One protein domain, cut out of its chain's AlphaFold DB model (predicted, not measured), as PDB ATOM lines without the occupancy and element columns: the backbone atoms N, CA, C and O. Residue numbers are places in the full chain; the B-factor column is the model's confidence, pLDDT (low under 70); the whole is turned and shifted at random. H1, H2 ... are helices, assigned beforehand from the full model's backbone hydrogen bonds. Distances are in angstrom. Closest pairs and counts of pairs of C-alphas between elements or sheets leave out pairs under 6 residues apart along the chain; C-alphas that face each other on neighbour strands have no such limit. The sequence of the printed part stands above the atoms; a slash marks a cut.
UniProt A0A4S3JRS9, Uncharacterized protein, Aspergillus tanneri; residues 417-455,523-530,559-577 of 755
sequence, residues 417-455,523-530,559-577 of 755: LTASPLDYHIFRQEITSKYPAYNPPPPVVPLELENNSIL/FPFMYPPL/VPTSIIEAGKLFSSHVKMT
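What this domain is: This is residues 417 to 455, 523 to 530 and 559 to 577 of the 755 residues of an uncharacterized protein of Aspergillus tanneri (UniProt A0A4S3JRS9). This is a domain with little regular structure: two helices, H1 and the shorter H2, side by side and running opposite ways, with the long unnamed stretch 435 to 455 folding back along H1 from its last residue. The printed part has 66 residues, 26 of them in H1 and then H2, with no named strand; the class is all helix. It is compact, with a radius of gyration of the C-alphas of 12.3 A, yet elongated, spanning 39 by 25 by 16 A.

How they stand to each other: Begin with H1, residues 421 to 434, and look across to H2, residues 561 to 572. They are close but not clearly touching; the closest C-alphas, those of Tyr 424 and Phe 570, are 6.4 A apart. Their lines stand at a shallow tilt of 21 degrees, opposite ways. In H1 and H2 every O i to N i+4 pair is within hydrogen-bond range.

Where its parts are: Find C-alpha 421 at (55.934, 21.981, -25.893); from there H1 runs 20.1 A to C-alpha 434. H2 runs 16.5 A from C-alpha 561 to C-alpha 572 at (48.931, 21.967, -34.078).

The domain as a whole: The C-alphas farthest apart, of Pro 528 and Thr 577, are 39.2 A apart. Cuts leave gaps of 28.8 A between C-alphas 455 and 523 and 9.3 A between C-alphas 530 and 559. The pLDDT is under 70 at residues 448 to 452 and 523 to 530.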
ATOM      1  N   LEU A 417      56.236  27.582 -39.339       80.94
ATOM      2  CA  LEU A 417      56.641  27.974 -37.986       80.94
ATOM      3  C   LEU A 417      56.346  26.845 -36.987       80.94
ATOM      4  O   LEU A 417      55.262  26.273 -37.013       80.94
ATOM      5  N   THR A 418      57.273  26.529 -36.084       83.06
ATOM      6  CA  THR A 418      57.079  25.493 -35.050       83.06
ATOM      7  C   THR A 418      57.224  26.077 -33.651       83.06
ATOM      8  O   THR A 418      58.113  26.894 -33.430       83.06
ATOM      9  N   ALA A 419      56.417  25.606 -32.701       84.88
ATOM     10  CA  ALA A 419      56.506  25.962 -31.283       84.88
ATOM     11  C   ALA A 419      57.030  24.788 -30.440       84.88
ATOM     12  O   ALA A 419      56.810  23.622 -30.788       84.88
ATOM     13  N   SER A 420      57.703  25.059 -29.316       85.06
ATOM     14  CA  SER A 420      58.090  23.993 -28.386       85.06
ATOM     15  C   SER A 420      56.923  23.596 -27.464       85.06
ATOM     16  O   SER A 420      56.016  24.399 -27.214       85.06
ATOM     17  N   PRO A 421      56.936  22.378 -26.882       85.94
ATOM     18  CA  PRO A 421      55.934  21.981 -25.893       85.94
ATOM     19  C   PRO A 421      55.882  22.908 -24.669       85.94
ATOM     20  O   PRO A 421      54.816  23.079 -24.078       85.94
ATOM     21  N   LEU A 422      57.016  23.516 -24.299       84.38
ATOM     22  CA  LEU A 422      57.092  24.449 -23.178       84.38
ATOM     23  C   LEU A 422      56.432  25.788 -23.524       84.38
ATOM     24  O   LEU A 422      55.685  26.316 -22.705       84.38
ATOM     25  N   ASP A 423      56.626  26.285 -24.746       86.12
ATOM     26  CA  ASP A 423      55.976  27.519 -25.205       86.12
ATOM     27  C   ASP A 423      54.455  27.361 -25.182       86.12
ATOM     28  O   ASP A 423      53.733  28.254 -24.736       86.12
ATOM     29  N   TYR A 424      53.958  26.182 -25.579       87.38
ATOM     30  CA  TYR A 424      52.526  25.901 -25.515       87.38
ATOM     31  C   TYR A 424      52.032  25.797 -24.079       87.38
ATOM     32  O   TYR A 424      50.940  26.265 -23.765       87.38
ATOM     33  N   HIS A 425      52.833  25.220 -23.185       85.38
ATOM     34  CA  HIS A 425      52.500  25.169 -21.768       85.38
ATOM     35  C   HIS A 425      52.376  26.574 -21.162       85.38
ATOM     36  O   HIS A 425      51.374  26.859 -20.505       85.38
ATOM     37  N   ILE A 426      53.325  27.468 -21.454       84.69
ATOM     38  CA  ILE A 426      53.302  28.869 -21.006       84.69
ATOM     39  C   ILE A 426      52.080  29.594 -21.584       84.69
ATOM     40  O   ILE A 426      51.319  30.210 -20.837       84.69
ATOM     41  N   PHE A 427      51.810  29.441 -22.885       86.88
ATOM     42  CA  PHE A 427      50.608  29.990 -23.520       86.88
ATOM     43  C   PHE A 427      49.321  29.520 -22.822       86.88
ATOM     44  O   PHE A 427      48.434  30.325 -22.531       86.88
ATOM     45  N   ARG A 428      49.213  28.223 -22.499       85.31
ATOM     46  CA  ARG A 428      48.052  27.668 -21.786       85.31
ATOM     47  C   ARG A 428      47.911  28.260 -20.388       85.31
ATOM     48  O   ARG A 428      46.789  28.593 -20.010       85.31
ATOM     49  N   GLN A 429      49.004  28.403 -19.636       82.06
ATOM     50  CA  GLN A 429      48.980  29.036 -18.313       82.06
ATOM     51  C   GLN A 429      48.464  30.481 -18.406       82.06
ATOM     52  O   GLN A 429      47.558  30.866 -17.664       82.06
ATOM     53  N   GLU A 430      48.995  31.269 -19.344       81.06
ATOM     54  CA  GLU A 430      48.612  32.672 -19.516       81.06
ATOM     55  C   GLU A 430      47.155  32.820 -19.963       81.06
ATOM     56  O   GLU A 430      46.395  33.577 -19.352       81.06
ATOM     57  N   ILE A 431      46.729  32.079 -20.987       82.12
ATOM     58  CA  ILE A 431      45.369  32.191 -21.519       82.12
ATOM     59  C   ILE A 431      44.334  31.653 -20.536       82.12
ATOM     60  O   ILE A 431      43.307  32.300 -20.364       82.12
ATOM     61  N   THR A 432      44.597  30.543 -19.841       81.31
ATOM     62  CA  THR A 432      43.656  30.017 -18.832       81.31
ATOM     63  C   THR A 432      43.531  30.981 -17.652       81.31
ATOM     64  O   THR A 432      42.449  31.138 -17.090       81.31
ATOM     65  N   SER A 433      44.611  31.695 -17.302       78.50
ATOM     66  CA  SER A 433      44.542  32.749 -16.284       78.50
ATOM     67  C   SER A 433      43.704  33.950 -16.741       78.50
ATOM     68  O   SER A 433      42.964  34.512 -15.940       78.50
ATOM     69  N   LYS A 434      43.771  34.335 -18.023       79.50
ATOM     70  CA  LYS A 434      43.030  35.482 -18.577       79.50
ATOM     71  C   LYS A 434      41.570  35.152 -18.884       79.50
ATOM     72  O   LYS A 434      40.705  35.993 -18.648       79.50
ATOM     73  N   TYR A 435      41.308  33.947 -19.378       79.12
ATOM     74  CA  TYR A 435      40.004  33.447 -19.801       79.12
ATOM     75  C   TYR A 435      39.703  32.116 -19.095       79.12
ATOM     76  O   TYR A 435      39.866  31.059 -19.702       79.12
ATOM     77  N   PRO A 436      39.221  32.132 -17.838       77.31
ATOM     78  CA  PRO A 436      38.929  30.903 -17.090       77.31
ATOM     79  C   PRO A 436      37.886  29.986 -17.751       77.31
ATOM     80  O   PRO A 436      37.833  28.797 -17.459       77.31
ATOM     81  N   ALA A 437      37.049  30.539 -18.635       77.06
ATOM     82  CA  ALA A 437      36.058  29.800 -19.415       77.06
ATOM     83  C   ALA A 437      36.656  29.066 -20.631       77.06
ATOM     84  O   ALA A 437      36.000  28.203 -21.213       77.06
ATOM     85  N   TYR A 438      37.877  29.417 -21.042       81.12
ATOM     86  CA  TYR A 438      38.550  28.779 -22.162       81.12
ATOM     87  C   TYR A 438      39.239  27.494 -21.709       81.12
ATOM     88  O   TYR A 438      40.098  27.514 -20.830       81.12
ATOM     89  N   ASN A 439      38.907  26.384 -22.364       82.06
ATOM     90  CA  ASN A 439      39.616  25.125 -22.196       82.06
ATOM     91  C   ASN A 439      40.557  24.904 -23.395       82.06
ATOM     92  O   ASN A 439      40.084  24.474 -24.454       82.06
ATOM     93  N   PRO A 440      41.864  25.220 -23.283       84.19
ATOM     94  CA  PRO A 440      42.804  25.005 -24.376       84.19
ATOM     95  C   PRO A 440      42.952  23.512 -24.700       84.19
ATOM     96  O   PRO A 440      42.858  22.686 -23.783       84.19
ATOM     97  N   PRO A 441      43.285  23.158 -25.959       85.75
ATOM     98  CA  PRO A 441      43.612  21.783 -26.327       85.75
ATOM     99  C   PRO A 441      44.636  21.136 -25.367       85.75
ATOM    100  O   PRO A 441      45.428  21.836 -24.718       85.75
ATOM    101  N   PRO A 442      44.595  19.803 -25.196       82.62
ATOM    102  CA  PRO A 442      45.502  19.117 -24.287       82.62
ATOM    103  C   PRO A 442      46.958  19.271 -24.757       82.62
ATOM    104  O   PRO A 442      47.221  19.280 -25.960       82.62
ATOM    105  N   PRO A 443      47.922  19.407 -23.831       81.50
ATOM    106  CA  PRO A 443      49.327  19.507 -24.188       81.50
ATOM    107  C   PRO A 443      49.860  18.131 -24.606       81.50
ATOM    108  O   PRO A 443      49.432  17.110 -24.072       81.50
ATOM    109  N   VAL A 444      50.841  18.111 -25.513       76.75
ATOM    110  CA  VAL A 444      51.536  16.875 -25.936       76.75
ATOM    111  C   VAL A 444      52.227  16.190 -24.752       76.75
ATOM    112  O   VAL A 444      52.319  14.969 -24.692       76.75
ATOM    113  N   VAL A 445      52.690  16.995 -23.793       78.25
ATOM    114  CA  VAL A 445      53.374  16.552 -22.581       78.25
ATOM    115  C   VAL A 445      52.572  17.010 -21.360       78.25
ATOM    116  O   VAL A 445      52.311  18.213 -21.241       78.25
ATOM    117  N   PRO A 446      52.184  16.109 -20.438       75.12
ATOM    118  CA  PRO A 446      51.442  16.467 -19.234       75.12
ATOM    119  C   PRO A 446      52.371  17.118 -18.197       75.12
ATOM    120  O   PRO A 446      52.753  16.516 -17.196       75.12
ATOM    121  N   LEU A 447      52.753  18.368 -18.456       74.00
ATOM    122  CA  LEU A 447      53.465  19.213 -17.503       74.00
ATOM    123  C   LEU A 447      52.495  19.714 -16.426       74.00
ATOM    124  O   LEU A 447      51.386  20.161 -16.729       74.00
ATOM    125  N   GLU A 448      52.927  19.655 -15.168       69.81
ATOM    126  CA  GLU A 448      52.221  20.291 -14.051       69.81
ATOM    127  C   GLU A 448      52.132  21.803 -14.298       69.81
ATOM    128  O   GLU A 448      53.115  22.409 -14.713       69.81
ATOM    129  N   LEU A 449      50.973  22.416 -14.026       63.31
ATOM    130  CA  LEU A 449      50.705  23.836 -14.317       63.31
ATOM    131  C   LEU A 449      51.671  24.819 -13.635       63.31
ATOM    132  O   LEU A 449      51.708  25.978 -14.025       63.31
ATOM    133  N   GLU A 450      52.416  24.382 -12.621       60.94
ATOM    134  CA  GLU A 450      53.364  25.212 -11.870       60.94
ATOM    135  C   GLU A 450      54.814  25.062 -12.370       60.94
ATOM    136  O   GLU A 450      55.693  25.841 -11.994       60.94
ATOM    137  N   ASN A 451      55.085  24.078 -13.237       69.50
ATOM    138  CA  ASN A 451      56.435  23.728 -13.662       69.50
ATOM    139  C   ASN A 451      56.764  24.308 -15.041       69.50
ATOM    140  O   ASN A 451      56.399  23.758 -16.075       69.50
ATOM    141  N   ASN A 452      57.595  25.349 -15.056       69.00
ATOM    142  CA  ASN A 452      58.131  25.950 -16.285       69.00
ATOM    143  C   ASN A 452      59.408  25.252 -16.790       69.00
ATOM    144  O   ASN A 452      60.238  25.864 -17.457       69.00
ATOM    145  N   SER A 453      59.602  23.981 -16.433       73.31
ATOM    146  CA  SER A 453      60.773  23.198 -16.820       73.31
ATOM    147  C   SER A 453      60.390  21.764 -17.142       73.31
ATOM    148  O   SER A 453      59.584  21.136 -16.447       73.31
ATOM    149  N   ILE A 454      61.028  21.223 -18.182       74.31
ATOM    150  CA  ILE A 454      60.901  19.812 -18.529       74.31
ATOM    151  C   ILE A 454      61.738  18.905 -17.620       74.31
ATOM    152  O   ILE A 454      61.477  17.710 -17.580       74.31
ATOM    153  N   LEU A 455      62.665  19.441 -16.824       76.56
ATOM    154  CA  LEU A 455      63.414  18.667 -15.831       76.56
ATOM    155  C   LEU A 455      62.610  18.501 -14.529       76.56
ATOM    156  O   LEU A 455      61.830  19.392 -14.179       76.56
ATOM    157  N   PHE A 523      45.376  40.376 -14.499       63.69
ATOM    158  CA  PHE A 523      44.109  39.946 -13.907       63.69
ATOM    159  C   PHE A 523      43.253  39.154 -14.905       63.69
ATOM    160  O   PHE A 523      43.116  39.581 -16.053       63.69
ATOM    161  N   PRO A 524      42.628  38.048 -14.453       66.19
ATOM    162  CA  PRO A 524      41.585  37.362 -15.190       66.19
ATOM    163  C   PRO A 524      40.502  38.346 -15.607       66.19
ATOM    164  O   PRO A 524      40.084  39.204 -14.819       66.19
ATOM    165  N   PHE A 525      40.003  38.198 -16.829       66.38
ATOM    166  CA  PHE A 525      38.770  38.853 -17.218       66.38
ATOM    167  C   PHE A 525      37.634  38.185 -16.441       66.38
ATOM    168  O   PHE A 525      37.154  37.115 -16.799       66.38
ATOM    169  N   MET A 526      37.241  38.807 -15.329       60.25
ATOM    170  CA  MET A 526      36.145  38.367 -14.460       60.25
ATOM    171  C   MET A 526      34.789  38.677 -15.108       60.25
ATOM    172  O   MET A 526      33.962  39.382 -14.530       60.25
ATOM    173  N   TYR A 527      34.572  38.194 -16.328       60.22
ATOM    174  CA  TYR A 527      33.231  38.089 -16.881       60.22
ATOM    175  C   TYR A 527      32.676  36.724 -16.471       60.22
ATOM    176  O   TYR A 527      33.395  35.725 -16.565       60.22
ATOM    177  N   PRO A 528      31.434  36.652 -15.958       57.84
ATOM    178  CA  PRO A 528      30.749  35.376 -15.817       57.84
ATOM    179  C   PRO A 528      30.838  34.643 -17.159       57.84
ATOM    180  O   PRO A 528      30.658  35.307 -18.178       57.84
ATOM    181  N   PRO A 529      31.146  33.336 -17.198       57.22
ATOM    182  CA  PRO A 529      31.103  32.587 -18.446       57.22
ATOM    183  C   PRO A 529      29.677  32.679 -18.989       57.22
ATOM    184  O   PRO A 529      28.775  32.025 -18.467       57.22
ATOM    185  N   LEU A 530      29.472  33.560 -19.970       59.59
ATOM    186  CA  LEU A 530      28.190  33.706 -20.630       59.59
ATOM    187  C   LEU A 530      28.053  32.489 -21.535       59.59
ATOM    188  O   LEU A 530      28.812  32.332 -22.484       59.59
ATOM    189  N   VAL A 559      34.644  33.589 -25.275       74.94
ATOM    190  CA  VAL A 559      36.075  33.651 -25.562       74.94
ATOM    191  C   VAL A 559      36.231  34.137 -27.002       74.94
ATOM    192  O   VAL A 559      35.620  33.557 -27.902       74.94
ATOM    193  N   PRO A 560      37.047  35.176 -27.265       83.50
ATOM    194  CA  PRO A 560      37.230  35.683 -28.619       83.50
ATOM    195  C   PRO A 560      37.672  34.584 -29.590       83.50
ATOM    196  O   PRO A 560      38.549  33.777 -29.271       83.50
ATOM    197  N   THR A 561      37.117  34.588 -30.804       81.75
ATOM    198  CA  THR A 561      37.458  33.613 -31.857       81.75
ATOM    199  C   THR A 561      38.955  33.566 -32.142       81.75
ATOM    200  O   THR A 561      39.491  32.483 -32.350       81.75
ATOM    201  N   SER A 562      39.642  34.708 -32.050       86.19
ATOM    202  CA  SER A 562      41.096  34.808 -32.195       86.19
ATOM    203  C   SER A 562      41.871  33.998 -31.152       86.19
ATOM    204  O   SER A 562      42.913  33.443 -31.474       86.19
ATOM    205  N   ILE A 563      41.374  33.878 -29.915       84.88
ATOM    206  CA  ILE A 563      42.010  33.069 -28.861       84.88
ATOM    207  C   ILE A 563      41.783  31.579 -29.118       84.88
ATOM    208  O   ILE A 563      42.694  30.770 -28.945       84.88
ATOM    209  N   ILE A 564      40.581  31.215 -29.574       85.06
ATOM    210  CA  ILE A 564      40.249  29.833 -29.940       85.06
ATOM    211  C   ILE A 564      41.107  29.381 -31.127       85.06
ATOM    212  O   ILE A 564      41.641  28.272 -31.115       85.06
ATOM    213  N   GLU A 565      41.253  30.239 -32.135       86.44
ATOM    214  CA  GLU A 565      42.109  30.020 -33.299       86.44
ATOM    215  C   GLU A 565      43.585  29.942 -32.906       86.44
ATOM    216  O   GLU A 565      44.248  28.968 -33.253       86.44
ATOM    217  N   ALA A 566      44.072  30.893 -32.102       87.38
ATOM    218  CA  ALA A 566      45.443  30.889 -31.606       87.38
ATOM    219  C   ALA A 566      45.760  29.599 -30.845       87.38
ATOM    220  O   ALA A 566      46.795  28.994 -31.089       87.38
ATOM    221  N   GLY A 567      44.866  29.124 -29.973       87.06
ATOM    222  CA  GLY A 567      45.096  27.879 -29.243       87.06
ATOM    223  C   GLY A 567      45.088  26.630 -30.125       87.06
ATOM    224  O   GLY A 567      45.846  25.703 -29.841       87.06
ATOM    225  N   LYS A 568      44.291  26.612 -31.205       87.38
ATOM    226  CA  LYS A 568      44.332  25.541 -32.216       87.38
ATOM    227  C   LYS A 568      45.649  25.567 -32.989       87.38
ATOM    228  O   LYS A 568      46.324  24.542 -33.013       87.38
ATOM    229  N   LEU A 569      46.038  26.727 -33.522       86.31
ATOM    230  CA  LEU A 569      47.307  26.921 -34.232       86.31
ATOM    231  C   LEU A 569      48.497  26.537 -33.354       86.31
ATOM    232  O   LEU A 569      49.349  25.760 -33.763       86.31
ATOM    233  N   PHE A 570      48.533  27.009 -32.110       86.44
ATOM    234  CA  PHE A 570      49.633  26.682 -31.212       86.44
ATOM    235  C   PHE A 570      49.696  25.177 -30.938       86.44
ATOM    236  O   PHE A 570      50.767  24.598 -31.027       86.44
ATOM    237  N   SER A 571      48.558  24.522 -30.672       86.38
ATOM    238  CA  SER A 571      48.532  23.074 -30.426       86.38
ATOM    239  C   SER A 571      48.965  22.240 -31.631       86.38
ATOM    240  O   SER A 571      49.603  21.206 -31.451       86.38
ATOM    241  N   SER A 572      48.643  22.695 -32.845       83.88
ATOM    242  CA  SER A 572      48.931  21.967 -34.078       83.88
ATOM    243  C   SER A 572      50.378  22.162 -34.536       83.88
ATOM    244  O   SER A 572      50.999  21.234 -35.034       83.88
ATOM    245  N   HIS A 573      50.970  23.324 -34.239       85.19
ATOM    246  CA  HIS A 573      52.360  23.660 -34.551       85.19
ATOM    247  C   HIS A 573      53.368  23.264 -33.452       85.19
ATOM    248  O   HIS A 573      54.560  23.578 -33.565       85.19
ATOM    249  N   VAL A 574      52.942  22.576 -32.383       86.38
ATOM    250  CA  VAL A 574      53.856  22.094 -31.333       86.38
ATOM    251  C   VAL A 574      54.690  20.925 -31.845       86.38
ATOM    252  O   VAL A 574      54.190  19.818 -32.039       86.38
ATOM    253  N   LYS A 575      56.000  21.142 -31.986       83.56
ATOM    254  CA  LYS A 575      56.965  20.103 -32.353       83.56
ATOM    255  C   LYS A 575      57.736  19.638 -31.123       83.56
ATOM    256  O   LYS A 575      58.566  20.356 -30.567       83.56
ATOM    257  N   MET A 576      57.539  18.380 -30.745       79.69
ATOM    258  CA  MET A 576      58.375  17.718 -29.747       79.69
ATOM    259  C   MET A 576      59.582  17.079 -30.433       79.69
ATOM    260  O   MET A 576      59.456  16.093 -31.160       79.69
ATOM    261  N   THR A 577      60.768  17.657 -30.233       81.56
ATOM    262  CA  THR A 577      62.007  17.094 -30.783       81.56
ATOM    263  C   THR A 577      62.326  15.751 -30.123       81.56
ATOM    264  O   THR A 577      61.941  15.496 -28.982       81.56
TER     265      THR A 577